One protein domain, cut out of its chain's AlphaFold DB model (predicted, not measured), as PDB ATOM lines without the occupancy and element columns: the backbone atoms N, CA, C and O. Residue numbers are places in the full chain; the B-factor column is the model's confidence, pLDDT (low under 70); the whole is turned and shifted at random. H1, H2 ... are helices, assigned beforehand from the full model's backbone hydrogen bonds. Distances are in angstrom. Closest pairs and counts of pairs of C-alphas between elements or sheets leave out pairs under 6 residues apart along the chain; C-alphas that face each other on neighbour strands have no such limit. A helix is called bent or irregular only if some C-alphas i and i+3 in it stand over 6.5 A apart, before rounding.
ATOM      1  N   MET A  54     149.813 119.569 242.964       66.75
ATOM      2  CA  MET A  54     148.533 119.307 242.324       66.75
ATOM      3  C   MET A  54     148.696 119.191 240.812       66.75
ATOM      4  O   MET A  54     149.533 119.851 240.199       66.75
ATOM      5  N   ARG A  55     147.856 118.367 240.188       69.25
ATOM      6  CA  ARG A  55     147.732 118.353 238.732       69.25
ATOM      7  C   ARG A  55     146.891 119.561 238.291       69.25
ATOM      8  O   ARG A  55     145.837 119.776 238.890       69.25
ATOM      9  N   PRO A  56     147.310 120.319 237.264       71.81
ATOM     10  CA  PRO A  56     146.507 121.404 236.714       71.81
ATOM     11  C   PRO A  56     145.139 120.903 236.243       71.81
ATOM     12  O   PRO A  56     145.044 119.825 235.648       71.81
ATOM     13  N   LEU A  57     144.099 121.702 236.482       72.56
ATOM     14  CA  LEU A  57     142.738 121.399 236.041       72.56
ATOM     15  C   LEU A  57     142.658 121.332 234.513       72.56
ATOM     16  O   LEU A  57     143.292 122.119 233.809       72.56
ATOM     17  N   GLY A  58     141.873 120.395 233.978       66.50
ATOM     18  CA  GLY A  58     141.700 120.234 232.533       66.50
ATOM     19  C   GLY A  58     142.927 119.678 231.798       66.50
ATOM     20  O   GLY A  58     142.909 119.574 230.570       66.50
ATOM     21  N   ALA A  59     143.989 119.275 232.507       61.06
ATOM     22  CA  ALA A  59     145.150 118.625 231.908       61.06
ATOM     23  C   ALA A  59     144.844 117.152 231.589       61.06
ATOM     24  O   ALA A  59     145.428 116.239 232.179       61.06
ATOM     25  N   ALA A  60     143.946 116.899 230.635       47.72
ATOM     26  CA  ALA A  60     143.724 115.574 230.073       47.72
ATOM     27  C   ALA A  60     145.002 115.101 229.346       47.72
ATOM     28  O   ALA A  60     145.286 115.466 228.211       47.72
ATOM     29  N   GLY A  61     145.819 114.307 230.040       45.59
ATOM     30  CA  GLY A  61     146.855 113.459 229.441       45.59
ATOM     31  C   GLY A  61     148.213 114.052 229.019       45.59
ATOM     32  O   GLY A  61     149.038 113.255 228.591       45.59
ATOM     33  N   ALA A  62     148.508 115.357 229.133       43.47
ATOM     34  CA  ALA A  62     149.700 115.921 228.456       43.47
ATOM     35  C   ALA A  62     150.765 116.632 229.322       43.47
ATOM     36  O   ALA A  62     151.825 116.972 228.802       43.47
ATOM     37  N   SER A  63     150.533 116.857 230.619       47.94
ATOM     38  CA  SER A  63     151.473 117.602 231.472       47.94
ATOM     39  C   SER A  63     151.766 116.862 232.773       47.94
ATOM     40  O   SER A  63     150.853 116.592 233.551       47.94
ATOM     41  N   ASN A  64     153.048 116.576 233.016       53.31
ATOM     42  CA  ASN A  64     153.569 116.126 234.314       53.31
ATOM     43  C   ASN A  64     153.931 117.314 235.226       53.31
ATOM     44  O   ASN A  64     154.540 117.111 236.276       53.31
ATOM     45  N   ALA A  65     153.637 118.552 234.810       60.59
ATOM     46  CA  ALA A  65     153.914 119.726 235.619       60.59
ATOM     47  C   ALA A  65     152.929 119.763 236.786       60.59
ATOM     48  O   ALA A  65     151.715 119.773 236.583       60.59
ATOM     49  N   LEU A  66     153.475 119.760 237.994       67.50
ATOM     50  CA  LEU A  66     152.717 119.902 239.221       67.50
ATOM     51  C   LEU A  66     152.695 121.380 239.618       67.50
ATOM     52  O   LEU A  66     153.676 122.096 239.412       67.50
ATOM     53  N   VAL A  67     151.571 121.830 240.163       69.31
ATOM     54  CA  VAL A  67     151.370 123.195 240.659       69.31
ATOM     55  C   VAL A  67     151.099 123.160 242.157       69.31
ATOM     56  O   VAL A  67     150.572 122.176 242.663       69.31
ATOM     57  N   SER A  68     151.443 124.222 242.881       73.19
ATOM     58  CA  SER A  68     151.071 124.320 244.296       73.19
ATOM     59  C   SER A  68     149.549 124.371 244.463       73.19
ATOM     60  O   SER A  68     148.829 124.825 243.567       73.19
ATOM     61  N   LEU A  69     149.054 123.984 245.640       74.94
ATOM     62  CA  LEU A  69     147.633 124.082 245.980       74.94
ATOM     63  C   LEU A  69     147.091 125.512 245.816       74.94
ATOM     64  O   LEU A  69     145.990 125.696 245.310       74.94
ATOM     65  N   SER A  70     147.878 126.532 246.173       78.19
ATOM     66  CA  SER A  70     147.485 127.936 245.992       78.19
ATOM     67  C   SER A  70     147.242 128.294 244.521       78.19
ATOM     68  O   SER A  70     146.287 129.000 244.208       78.19
ATOM     69  N   SER A  71     148.093 127.805 243.617       79.38
ATOM     70  CA  SER A  71     147.955 128.032 242.174       79.38
ATOM     71  C   SER A  71     146.795 127.222 241.601       79.38
ATOM     72  O   SER A  71     146.032 127.727 240.789       79.38
ATOM     73  N   TRP A  72     146.596 126.000 242.093       84.19
ATOM     74  CA  TRP A  72     145.464 125.162 241.715       84.19
ATOM     75  C   TRP A  72     144.108 125.760 242.138       84.19
ATOM     76  O   TRP A  72     143.147 125.724 241.375       84.19
ATOM     77  N   LEU A  73     144.027 126.360 243.332       85.62
ATOM     78  CA  LEU A  73     142.831 127.081 243.793       85.62
ATOM     79  C   LEU A  73     142.552 128.323 242.935       85.62
ATOM     80  O   LEU A  73     141.391 128.607 242.640       85.62
ATOM     81  N   ALA A  74     143.603 129.016 242.485       85.12
ATOM     82  CA  ALA A  74     143.473 130.119 241.538       85.12
ATOM     83  C   ALA A  74     142.948 129.638 240.174       85.12
ATOM     84  O   ALA A  74     142.057 130.269 239.609       85.12
ATOM     85  N   ASP A  75     143.425 128.493 239.673       85.56
ATOM     86  CA  ASP A  75     142.909 127.879 238.442       85.56
ATOM     87  C   ASP A  75     141.425 127.502 238.572       85.56
ATOM     88  O   ASP A  75     140.644 127.720 237.642       85.56
ATOM     89  N   LEU A  76     141.006 126.988 239.734       85.38
ATOM     90  CA  LEU A  76     139.600 126.681 240.003       85.38
ATOM     91  C   LEU A  76     138.742 127.950 240.044       85.38
ATOM     92  O   LEU A  76     137.652 127.979 239.471       85.38
ATOM     93  N   GLN A  77     139.238 129.020 240.666       87.88
ATOM     94  CA  GLN A  77     138.567 130.316 240.645       87.88
ATOM     95  C   GLN A  77     138.443 130.850 239.210       87.88
ATOM     96  O   GLN A  77     137.354 131.253 238.796       87.88
ATOM     97  N   MET A  78     139.515 130.776 238.415       86.31
ATOM     98  CA  MET A  78     139.480 131.157 237.000       86.31
ATOM     99  C   MET A  78     138.491 130.307 236.200       86.31
ATOM    100  O   MET A  78     137.843 130.827 235.290       86.31
ATOM    101  N   ALA A  79     138.318 129.022 236.521       84.94
ATOM    102  CA  ALA A  79     137.306 128.179 235.882       84.94
ATOM    103  C   ALA A  79     135.876 128.685 236.155       84.94
ATOM    104  O   ALA A  79     135.050 128.688 235.241       84.94
ATOM    105  N   VAL A  80     135.592 129.172 237.370       84.50
ATOM    106  CA  VAL A  80     134.302 129.804 237.713       84.50
ATOM    107  C   VAL A  80     134.099 131.099 236.920       84.50
ATOM    108  O   VAL A  80     133.034 131.303 236.330       84.50
ATOM    109  N   GLU A  81     135.120 131.956 236.873       86.56
ATOM    110  CA  GLU A  81     135.075 133.256 236.188       86.56
ATOM    111  C   GLU A  81     134.940 133.111 234.665       86.56
ATOM    112  O   GLU A  81     134.142 133.809 234.038       86.56
ATOM    113  N   SER A  82     135.674 132.167 234.072       87.31
ATOM    114  CA  SER A  82     135.654 131.870 232.632       87.31
ATOM    115  C   SER A  82     134.488 130.985 232.191       87.31
ATOM    116  O   SER A  82     134.350 130.710 231.000       87.31
ATOM    117  N   GLN A  83     133.643 130.553 233.131       89.00
ATOM    118  CA  GLN A  83     132.522 129.645 232.890       89.00
ATOM    119  C   GLN A  83     132.948 128.341 232.190       89.00
ATOM    120  O   GLN A  83     132.329 127.903 231.220       89.00
ATOM    121  N   ASN A  84     134.022 127.718 232.678       85.44
ATOM    122  CA  ASN A  84     134.517 126.428 232.199       85.44
ATOM    123  C   ASN A  84     133.968 125.259 233.054       85.44
ATOM    124  O   ASN A  84     134.556 124.934 234.093       85.44
ATOM    125  N   PRO A  85     132.866 124.598 232.642       79.50
ATOM    126  CA  PRO A  85     132.198 123.578 233.451       79.50
ATOM    127  C   PRO A  85     133.068 122.348 233.713       79.50
ATOM    128  O   PRO A  85     133.005 121.798 234.806       79.50
ATOM    129  N   ALA A  86     133.909 121.947 232.756       77.38
ATOM    130  CA  ALA A  86     134.735 120.748 232.884       77.38
ATOM    131  C   ALA A  86     135.794 120.903 233.987       77.38
ATOM    132  O   ALA A  86     135.910 120.054 234.867       77.38
ATOM    133  N   SER A  87     136.531 122.018 233.978       79.38
ATOM    134  CA  SER A  87     137.546 122.299 235.003       79.38
ATOM    135  C   SER A  87     136.931 122.585 236.373       79.38
ATOM    136  O   SER A  87     137.528 122.265 237.397       79.38
ATOM    137  N   TYR A  88     135.732 123.169 236.402       79.88
ATOM    138  CA  TYR A  88     135.003 123.404 237.644       79.88
ATOM    139  C   TYR A  88     134.516 122.111 238.292       79.88
ATOM    140  O   TYR A  88     134.716 121.929 239.488       79.88
ATOM    141  N   GLU A  89     133.898 121.216 237.521       76.56
ATOM    142  CA  GLU A  89     133.417 119.931 238.029       76.56
ATOM    143  C   GLU A  89     134.581 119.088 238.561       76.56
ATOM    144  O   GLU A  89     134.527 118.620 239.699       76.56
ATOM    145  N   GLU A  90     135.668 118.986 237.789       74.56
ATOM    146  CA  GLU A  90     136.905 118.327 238.218       74.56
ATOM    147  C   GLU A  90     137.441 118.942 239.520       74.56
ATOM    148  O   GLU A  90     137.752 118.227 240.476       74.56
ATOM    149  N   GLY A  91     137.519 120.274 239.584       75.06
ATOM    150  CA  GLY A  91     138.060 120.977 240.738       75.06
ATOM    151  C   GLY A  91     137.197 120.848 241.986       75.06
ATOM    152  O   GLY A  91     137.712 120.541 243.055       75.06
ATOM    153  N   ILE A  92     135.880 121.001 241.874       74.81
ATOM    154  CA  ILE A  92     134.964 120.865 243.011       74.81
ATOM    155  C   ILE A  92     134.911 119.423 243.520       74.81
ATOM    156  O   ILE A  92     134.931 119.209 244.732       74.81
ATOM    157  N   GLN A  93     134.919 118.423 242.634       69.69
ATOM    158  CA  GLN A  93     135.014 117.019 243.048       69.69
ATOM    159  C   GLN A  93     136.336 116.735 243.766       69.69
ATOM    160  O   GLN A  93     136.349 116.048 244.786       69.69
ATOM    161  N   ARG A  94     137.446 117.299 243.280       69.06
ATOM    162  CA  ARG A  94     138.766 117.137 243.898       69.06
ATOM    163  C   ARG A  94     138.880 117.854 245.245       69.06
ATOM    164  O   ARG A  94     139.505 117.325 246.164       69.06
ATOM    165  N   LEU A  95     138.289 119.042 245.353       74.19
ATOM    166  CA  LEU A  95     138.310 119.867 246.556       74.19
ATOM    167  C   LEU A  95     137.408 119.274 247.639       74.19
ATOM    168  O   LEU A  95     137.874 119.009 248.745       74.19
ATOM    169  N   CYS A  96     136.141 119.021 247.307       69.00
ATOM    170  CA  CYS A  96     135.144 118.587 248.276       69.00
ATOM    171  C   CYS A  96     135.110 117.067 248.478       69.00
ATOM    172  O   CYS A  96     134.856 116.633 249.593       69.00
ATOM    173  N   GLY A  97     135.367 116.235 247.463       66.44
ATOM    174  CA  GLY A  97     135.312 114.766 247.569       66.44
ATOM    175  C   GLY A  97     134.110 114.234 248.351       66.44
ATOM    176  O   GLY A  97     132.971 114.483 247.972       66.44
ATOM    177  N   GLY A  98     134.360 113.546 249.474       52.88
ATOM    178  CA  GLY A  98     133.321 113.007 250.371       52.88
ATOM    179  C   GLY A  98     132.393 114.051 251.019       52.88
ATOM    180  O   GLY A  98     131.361 113.693 251.579       52.88
ATOM    181  N   PHE A  99     132.714 115.344 250.909       56.72
ATOM    182  CA  PHE A  99     131.887 116.474 251.351       56.72
ATOM    183  C   PHE A  99     130.962 117.010 250.236       56.72
ATOM    184  O   PHE A  99     130.240 117.991 250.428       56.72
ATOM    185  N   LEU A 100     130.968 116.398 249.046       61.16
ATOM    186  CA  LEU A 100     130.153 116.836 247.916       61.16
ATOM    187  C   LEU A 100     128.662 116.510 248.135       61.16
ATOM    188  O   LEU A 100     128.272 115.359 248.321       61.16
ATOM    189  N   ARG A 101     127.801 117.534 248.054       61.78
ATOM    190  CA  ARG A 101     126.330 117.417 248.176       61.78
ATOM    191  C   ARG A 101     125.594 118.087 247.006       61.78
ATOM    192  O   ARG A 101     125.082 119.195 247.190       61.78
ATOM    193  N   PRO A 102     125.475 117.438 245.839       55.16
ATOM    194  CA  PRO A 102     124.862 118.050 244.656       55.16
ATOM    195  C   PRO A 102     123.422 118.535 244.916       55.16
ATOM    196  O   PRO A 102     123.034 119.612 244.479       55.16
ATOM    197  N   ASP A 103     122.653 117.790 245.718       51.19
ATOM    198  CA  ASP A 103     121.240 118.096 245.994       51.19
ATOM    199  C   ASP A 103     121.014 119.217 247.016       51.19
ATOM    200  O   ASP A 103     119.909 119.737 247.143       51.19
ATOM    201  N   SER A 104     122.020 119.521 247.839       52.31
ATOM    202  CA  SER A 104     121.893 120.480 248.953       52.31
ATOM    203  C   SER A 104     122.703 121.746 248.722       52.31
ATOM    204  O   SER A 104     122.411 122.785 249.302       52.31
ATOM    205  N   VAL A 105     123.709 121.656 247.859       66.00
ATOM    206  CA  VAL A 105     124.595 122.747 247.500       66.00
ATOM    207  C   VAL A 105     124.527 122.871 245.988       66.00
ATOM    208  O   VAL A 105     125.190 122.139 245.262       66.00
ATOM    209  N   ALA A 106     123.687 123.786 245.506       65.25
ATOM    210  CA  ALA A 106     123.354 123.888 244.083       65.25
ATOM    211  C   ALA A 106     124.591 124.024 243.176       65.25
ATOM    212  O   ALA A 106     124.611 123.486 242.072       65.25
ATOM    213  N   HIS A 107     125.645 124.690 243.660       71.00
ATOM    214  CA  HIS A 107     126.881 124.872 242.907       71.00
ATOM    215  C   HIS A 107     127.749 123.597 242.835       71.00
ATOM    216  O   HIS A 107     128.670 123.538 242.034       71.00
ATOM    217  N   HIS A 108     127.471 122.557 243.623       73.19
ATOM    218  CA  HIS A 108     128.125 121.250 243.483       73.19
ATOM    219  C   HIS A 108     127.529 120.401 242.357       73.19
ATOM    220  O   HIS A 108     128.236 119.588 241.775       73.19
ATOM    221  N   ALA A 109     126.236 120.566 242.062       66.56
ATOM    222  CA  ALA A 109     125.575 119.847 240.972       66.56
ATOM    223  C   ALA A 109     125.865 120.460 239.600       66.56
ATOM    224  O   ALA A 109     125.864 119.759 238.593       66.56
ATOM    225  N   ALA A 110     126.067 121.775 239.558       75.62
ATOM    226  CA  ALA A 110     126.341 122.496 238.330       75.62
ATOM    227  C   ALA A 110     127.139 123.763 238.622       75.62
ATOM    228  O   ALA A 110     127.012 124.370 239.685       75.62
ATOM    229  N   MET A 111     127.921 124.191 237.636       79.75
ATOM    230  CA  MET A 111     128.596 125.479 237.678       79.75
ATOM    231  C   MET A 111     127.599 126.616 237.963       79.75
ATOM    232  O   MET A 111     126.570 126.711 237.285       79.75
ATOM    233  N   PRO A 112     127.887 127.503 238.933       82.12
ATOM    234  CA  PRO A 112     127.036 128.650 239.188       82.12
ATOM    235  C   PRO A 112     127.091 129.619 238.003       82.12
ATOM    236  O   PRO A 112     128.155 129.896 237.446       82.12
ATOM    237  N   ALA A 113     125.931 130.168 237.640       85.38
ATOM    238  CA  ALA A 113     125.825 131.121 236.542       85.38
ATOM    239  C   ALA A 113     126.705 132.357 236.793       85.38
ATOM    240  O   ALA A 113     126.748 132.878 237.917       85.38
ATOM    241  N   ALA A 114     127.365 132.851 235.744       85.25
ATOM    242  CA  ALA A 114     128.196 134.049 235.813       85.25
ATOM    243  C   ALA A 114     127.455 135.229 236.471       85.25
ATOM    244  O   ALA A 114     126.305 135.524 236.149       85.25
ATOM    245  N   GLY A 115     128.117 135.904 237.413       79.44
ATOM    246  CA  GLY A 115     127.565 137.065 238.121       79.44
ATOM    247  C   GLY A 115     126.490 136.757 239.175       79.44
ATOM    248  O   GLY A 115     126.069 137.678 239.878       79.44
ATOM    249  N   SER A 116     126.074 135.495 239.330       83.38
ATOM    250  CA  SER A 116     125.165 135.082 240.406       83.38
ATOM    251  C   SER A 116     125.809 135.234 241.787       83.38
ATOM    252  O   SER A 116     127.032 135.179 241.932       83.38
ATOM    253  N   ASP A 117     124.989 135.379 242.829       81.00
ATOM    254  CA  ASP A 117     125.497 135.437 244.205       81.00
ATOM    255  C   ASP A 117     126.182 134.128 244.621       81.00
ATOM    256  O   ASP A 117     127.148 134.153 245.378       81.00
ATOM    257  N   ALA A 118     125.768 132.997 244.039       76.81
ATOM    258  CA  ALA A 118     126.458 131.721 244.189       76.81
ATOM    259  C   ALA A 118     127.874 131.759 243.590       76.81
ATOM    260  O   ALA A 118     128.818 131.347 244.256       76.81
ATOM    261  N   ALA A 119     128.050 132.306 242.380       78.88
ATOM    262  CA  ALA A 119     129.373 132.453 241.765       78.88
ATOM    263  C   ALA A 119     130.279 133.395 242.578       78.88
ATOM    264  O   ALA A 119     131.453 133.088 242.782       78.88
ATOM    265  N   LYS A 120     129.729 134.498 243.109       81.69
ATOM    266  CA  LYS A 120     130.463 135.408 244.008       81.69
ATOM    267  C   LYS A 120     130.875 134.716 245.307       81.69
ATOM    268  O   LYS A 120     132.013 134.868 245.736       81.69
ATOM    269  N   SER A 121     129.964 133.956 245.919       80.88
ATOM    270  CA  SER A 121     130.229 133.225 247.161       80.88
ATOM    271  C   SER A 121     131.305 132.160 246.963       80.88
ATOM    272  O   SER A 121     132.240 132.095 247.755       80.88
ATOM    273  N   VAL A 122     131.209 131.364 245.894       81.94
ATOM    274  CA  VAL A 122     132.214 130.348 245.547       81.94
ATOM    275  C   VAL A 122     133.575 131.003 245.302       81.94
ATOM    276  O   VAL A 122     134.567 130.573 245.884       81.94
ATOM    277  N   GLY A 123     133.623 132.084 244.514       82.50
ATOM    278  CA  GLY A 123     134.858 132.834 244.269       82.50
ATOM    279  C   GLY A 123     135.483 133.395 245.551       82.50
ATOM    280  O   GLY A 123     136.688 133.263 245.757       82.50
ATOM    281  N   ALA A 124     134.676 133.951 246.459       83.12
ATOM    282  CA  ALA A 124     135.150 134.461 247.746       83.12
ATOM    283  C   ALA A 124     135.715 133.349 248.649       83.12
ATOM    284  O   ALA A 124     136.769 133.531 249.267       83.12
ATOM    285  N   SER A 125     135.057 132.188 248.705       81.62
ATOM    286  CA  SER A 125     135.549 131.028 249.457       81.62
ATOM    287  C   SER A 125     136.858 130.484 248.880       81.62
ATOM    288  O   SER A 125     137.783 130.224 249.645       81.62
ATOM    289  N   LEU A 126     136.978 130.378 247.552       85.56
ATOM    290  CA  LEU A 126     138.214 129.950 246.882       85.56
ATOM    291  C   LEU A 126     139.367 130.934 247.115       85.56
ATOM    292  O   LEU A 126     140.477 130.507 247.425       85.56
ATOM    293  N   SER A 127     139.093 132.239 247.058       85.19
ATOM    294  CA  SER A 127     140.084 133.276 247.361       85.19
ATOM    295  C   SER A 127     140.547 133.215 248.821       85.19
ATOM    296  O   SER A 127     141.742 133.320 249.098       85.19
ATOM    297  N   THR A 128     139.625 132.963 249.756       80.19
ATOM    298  CA  THR A 128     139.960 132.794 251.180       80.19
ATOM    299  C   THR A 128     140.798 131.535 251.407       80.19
ATOM    300  O   THR A 128     141.775 131.583 252.149       80.19
ATOM    301  N   LEU A 129     140.470 130.422 250.738       79.12
ATOM    302  CA  LEU A 129     141.271 129.194 250.769       79.12
ATOM    303  C   LEU A 129     142.685 129.430 250.231       79.12
ATOM    304  O   LEU A 129     143.655 128.998 250.848       79.12
ATOM    305  N   GLN A 130     142.805 130.139 249.108       83.19
ATOM    306  CA  GLN A 130     144.089 130.461 248.494       83.19
ATOM    307  C   GLN A 130     144.959 131.316 249.423       83.19
ATOM    308  O   GLN A 130     146.119 130.974 249.653       83.19
ATOM    309  N   ASP A 131     144.407 132.404 249.965       81.88
ATOM    310  CA  ASP A 131     145.121 133.318 250.863       81.88
ATOM    311  C   ASP A 131     145.551 132.613 252.156       81.88
ATOM    312  O   ASP A 131     146.706 132.722 252.578       81.88
ATOM    313  N   ALA A 132     144.650 131.813 252.733       74.31
ATOM    314  CA  ALA A 132     144.942 130.989 253.895       74.31
ATOM    315  C   ALA A 132     146.058 129.975 253.603       74.31
ATOM    316  O   ALA A 132     146.980 129.826 254.408       74.31
ATOM    317  N   CYS A 133     146.047 129.342 252.425       73.19
ATOM    318  CA  CYS A 133     147.123 128.453 252.001       73.19
ATOM    319  C   CYS A 133     148.468 129.177 251.863       73.19
ATOM    320  O   CYS A 133     149.487 128.683 252.338       73.19
ATOM    321  N   SER A 134     148.498 130.353 251.237       73.25
ATOM    322  CA  SER A 134     149.739 131.120 251.069       73.25
ATOM    323  C   SER A 134     150.327 131.617 252.394       73.25
ATOM    324  O   SER A 134     151.532 131.852 252.471       73.25
ATOM    325  N   LYS A 135     149.495 131.771 253.430       73.56
ATOM    326  CA  LYS A 135     149.893 132.240 254.765       73.56
ATOM    327  C   LYS A 135     150.102 131.117 255.788       73.56
ATOM    328  O   LYS A 135     150.531 131.408 256.901       73.56
ATOM    329  N   GLY A 136     149.799 129.863 255.438       65.62
ATOM    330  CA  GLY A 136     149.808 128.738 256.381       65.62
ATOM    331  C   GLY A 136     148.724 128.839 257.466       65.62
ATOM    332  O   GLY A 136     148.888 128.316 258.566       65.62
ATOM    333  N   ASP A 137     147.623 129.539 257.182       63.88
ATOM    334  CA  ASP A 137     146.554 129.831 258.139       63.88
ATOM    335  C   ASP A 137     145.464 128.749 258.116       63.88
ATOM    336  O   ASP A 137     144.472 128.823 257.388       63.88
ATOM    337  N   GLY A 138     145.648 127.714 258.935       56.03
ATOM    338  CA  GLY A 138     144.720 126.581 258.977       56.03
ATOM    339  C   GLY A 138     143.327 126.875 259.492       56.03
ATOM    340  O   GLY A 138     142.378 126.197 259.096       56.03
ATOM    341  N   LEU A 139     143.179 127.899 260.327       54.94
ATOM    342  CA  LEU A 139     141.886 128.245 260.896       54.94
ATOM    343  C   LEU A 139     140.983 128.872 259.829       54.94
ATOM    344  O   LEU A 139     139.837 128.447 259.658       54.94
ATOM    345  N   HIS A 140     141.515 129.823 259.059       64.06
ATOM    346  CA  HIS A 140     140.771 130.442 257.963       64.06
ATOM    347  C   HIS A 140     140.587 129.491 256.778       64.06
ATOM    348  O   HIS A 140     139.522 129.503 256.159       64.06
ATOM    349  N   TYR A 141     141.560 128.609 256.520       66.88
ATOM    350  CA  TYR A 141     141.414 127.545 255.526       66.88
ATOM    351  C   TYR A 141     140.234 126.626 255.865       66.88
ATOM    352  O   TYR A 141     139.329 126.453 255.050       66.88
ATOM    353  N   GLY A 142     140.190 126.091 257.090       57.94
ATOM    354  CA  GLY A 142     139.117 125.197 257.524       57.94
ATOM    355  C   GLY A 142     137.737 125.863 257.494       57.94
ATOM    356  O   GLY A 142     136.762 125.242 257.067       57.94
ATOM    357  N   ALA A 143     137.644 127.137 257.885       60.56
ATOM    358  CA  ALA A 143     136.397 127.899 257.822       60.56
ATOM    359  C   ALA A 143     135.915 128.106 256.374       60.56
ATOM    360  O   ALA A 143     134.755 127.828 256.063       60.56
ATOM    361  N   ALA A 144     136.807 128.531 255.474       65.38
ATOM    362  CA  ALA A 144     136.485 128.725 254.063       65.38
ATOM    363  C   ALA A 144     136.129 127.405 253.362       65.38
ATOM    364  O   ALA A 144     135.181 127.360 252.574       65.38
ATOM    365  N   PHE A 145     136.829 126.319 253.708       71.19
ATOM    366  CA  PHE A 145     136.545 124.976 253.212       71.19
ATOM    367  C   PHE A 145     135.144 124.533 253.620       71.19
ATOM    368  O   PHE A 145     134.394 124.071 252.776       71.19
ATOM    369  N   ARG A 146     134.751 124.704 254.887       66.75
ATOM    370  CA  ARG A 146     133.421 124.288 255.374       66.75
ATOM    371  C   ARG A 146     132.277 125.102 254.769       66.75
ATOM    372  O   ARG A 146     131.176 124.579 254.640       66.75
ATOM    373  N   MET A 147     132.530 126.353 254.387       69.56
ATOM    374  CA  MET A 147     131.553 127.173 253.664       69.56
ATOM    375  C   MET A 147     131.326 126.677 252.232       69.56
ATOM    376  O   MET A 147     130.205 126.742 251.734       69.56
ATOM    377  N   LEU A 148     132.384 126.187 251.581       73.19
ATOM    378  CA  LEU A 148     132.335 125.703 250.203       73.19
ATOM    379  C   LEU A 148     131.898 124.232 250.126       73.19
ATOM    380  O   LEU A 148     130.989 123.883 249.388       73.19
ATOM    381  N   CYS A 149     132.500 123.391 250.957       71.12
ATOM    382  CA  CYS A 149     132.302 121.954 251.074       71.12
ATOM    383  C   CYS A 149     131.696 121.623 252.457       71.12
ATOM    384  O   CYS A 149     132.391 121.081 253.327       71.12
TER     385      CYS A 149
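Overview. This is residues 54 to 149 of the 371 residues of the protein "Hypothetical protein" of Cafeteria roenbergensis (UniProt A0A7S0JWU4). Three helices lie side by side, neighbours running opposite ways, with the longest, H4, between H1 and H5; H2 stands steeply to H1 and touches it. The short H3 is near H2 and H4, and residues 54 to 68, with no named element, form a wide loop before H1. The printed part has 96 residues with five named helices, in the order H1, H2, H3, H4, H5, and no named strand; the class is all helix. The whole is compact, with a radius of gyration of the C-alphas of 12.7 A, and spans 35 by 29 by 26 A.

Arrangement. After residues 54 to 68 comes H1, residues 69 to 81. A tight link leads to H2, residues 85 to 99. With residues 76 to 80 alone, H1 touches residues 85 to 91 of H2; the closest C-alphas, those of Ala 79 and Tyr 88, are 5.6 A apart, and the helices run opposite ways at a steep tilt of 54 degrees. H2 is irregular: C-alphas 95 and 98 are 9.3 A apart. H3, residues 106 to 109, is close to but not clearly touching H2, its closest C-alphas being those of Ile 92 and His 108 at 6.9 A. H4, residues 117 to 135, touches H1 at a shallow tilt of 16 degrees, opposite ways; the closest C-alphas, of Ser 70 and Gln 130, are 4.9 A apart. H4 and H5, residues 138 to 148, form a helical hairpin and touch at a shallow tilt of 19 degrees, opposite ways, the closest C-alphas being those of Leu 129 and Tyr 141 at 5.0 A. Helix packing is mostly aligned, but only just: 2 of 3 touching pairs are at a shallow tilt. H1 and H5 are apart, as are H2 and H4. Every O i to N i+4 pair is within hydrogen-bond range in H1, H4 and H5, and 9 of 11 are in H2; H3 is too short for such a pair.

Along the chain. H1 begins at C-alpha 69, (147.633, 124.082, 245.980), and is 18.4 A long. H2 is 19.3 A and H3 5.6 A. H4 begins at C-alpha 117, (125.497, 135.437, 244.205), and is 26.8 A long. H5, 15.2 A, ends at C-alpha 148, (132.335, 125.703, 250.203).

Size, cuts and confidence. The two C-alphas farthest apart are those of Ala 62 and Leu 139, at 35.6 A. The printed part has no cut and no long link. The mean pLDDT of the printed part is 72.5; 37 residues are under 70, among them residues 58 to 67, 96 to 106 and 136 to 144.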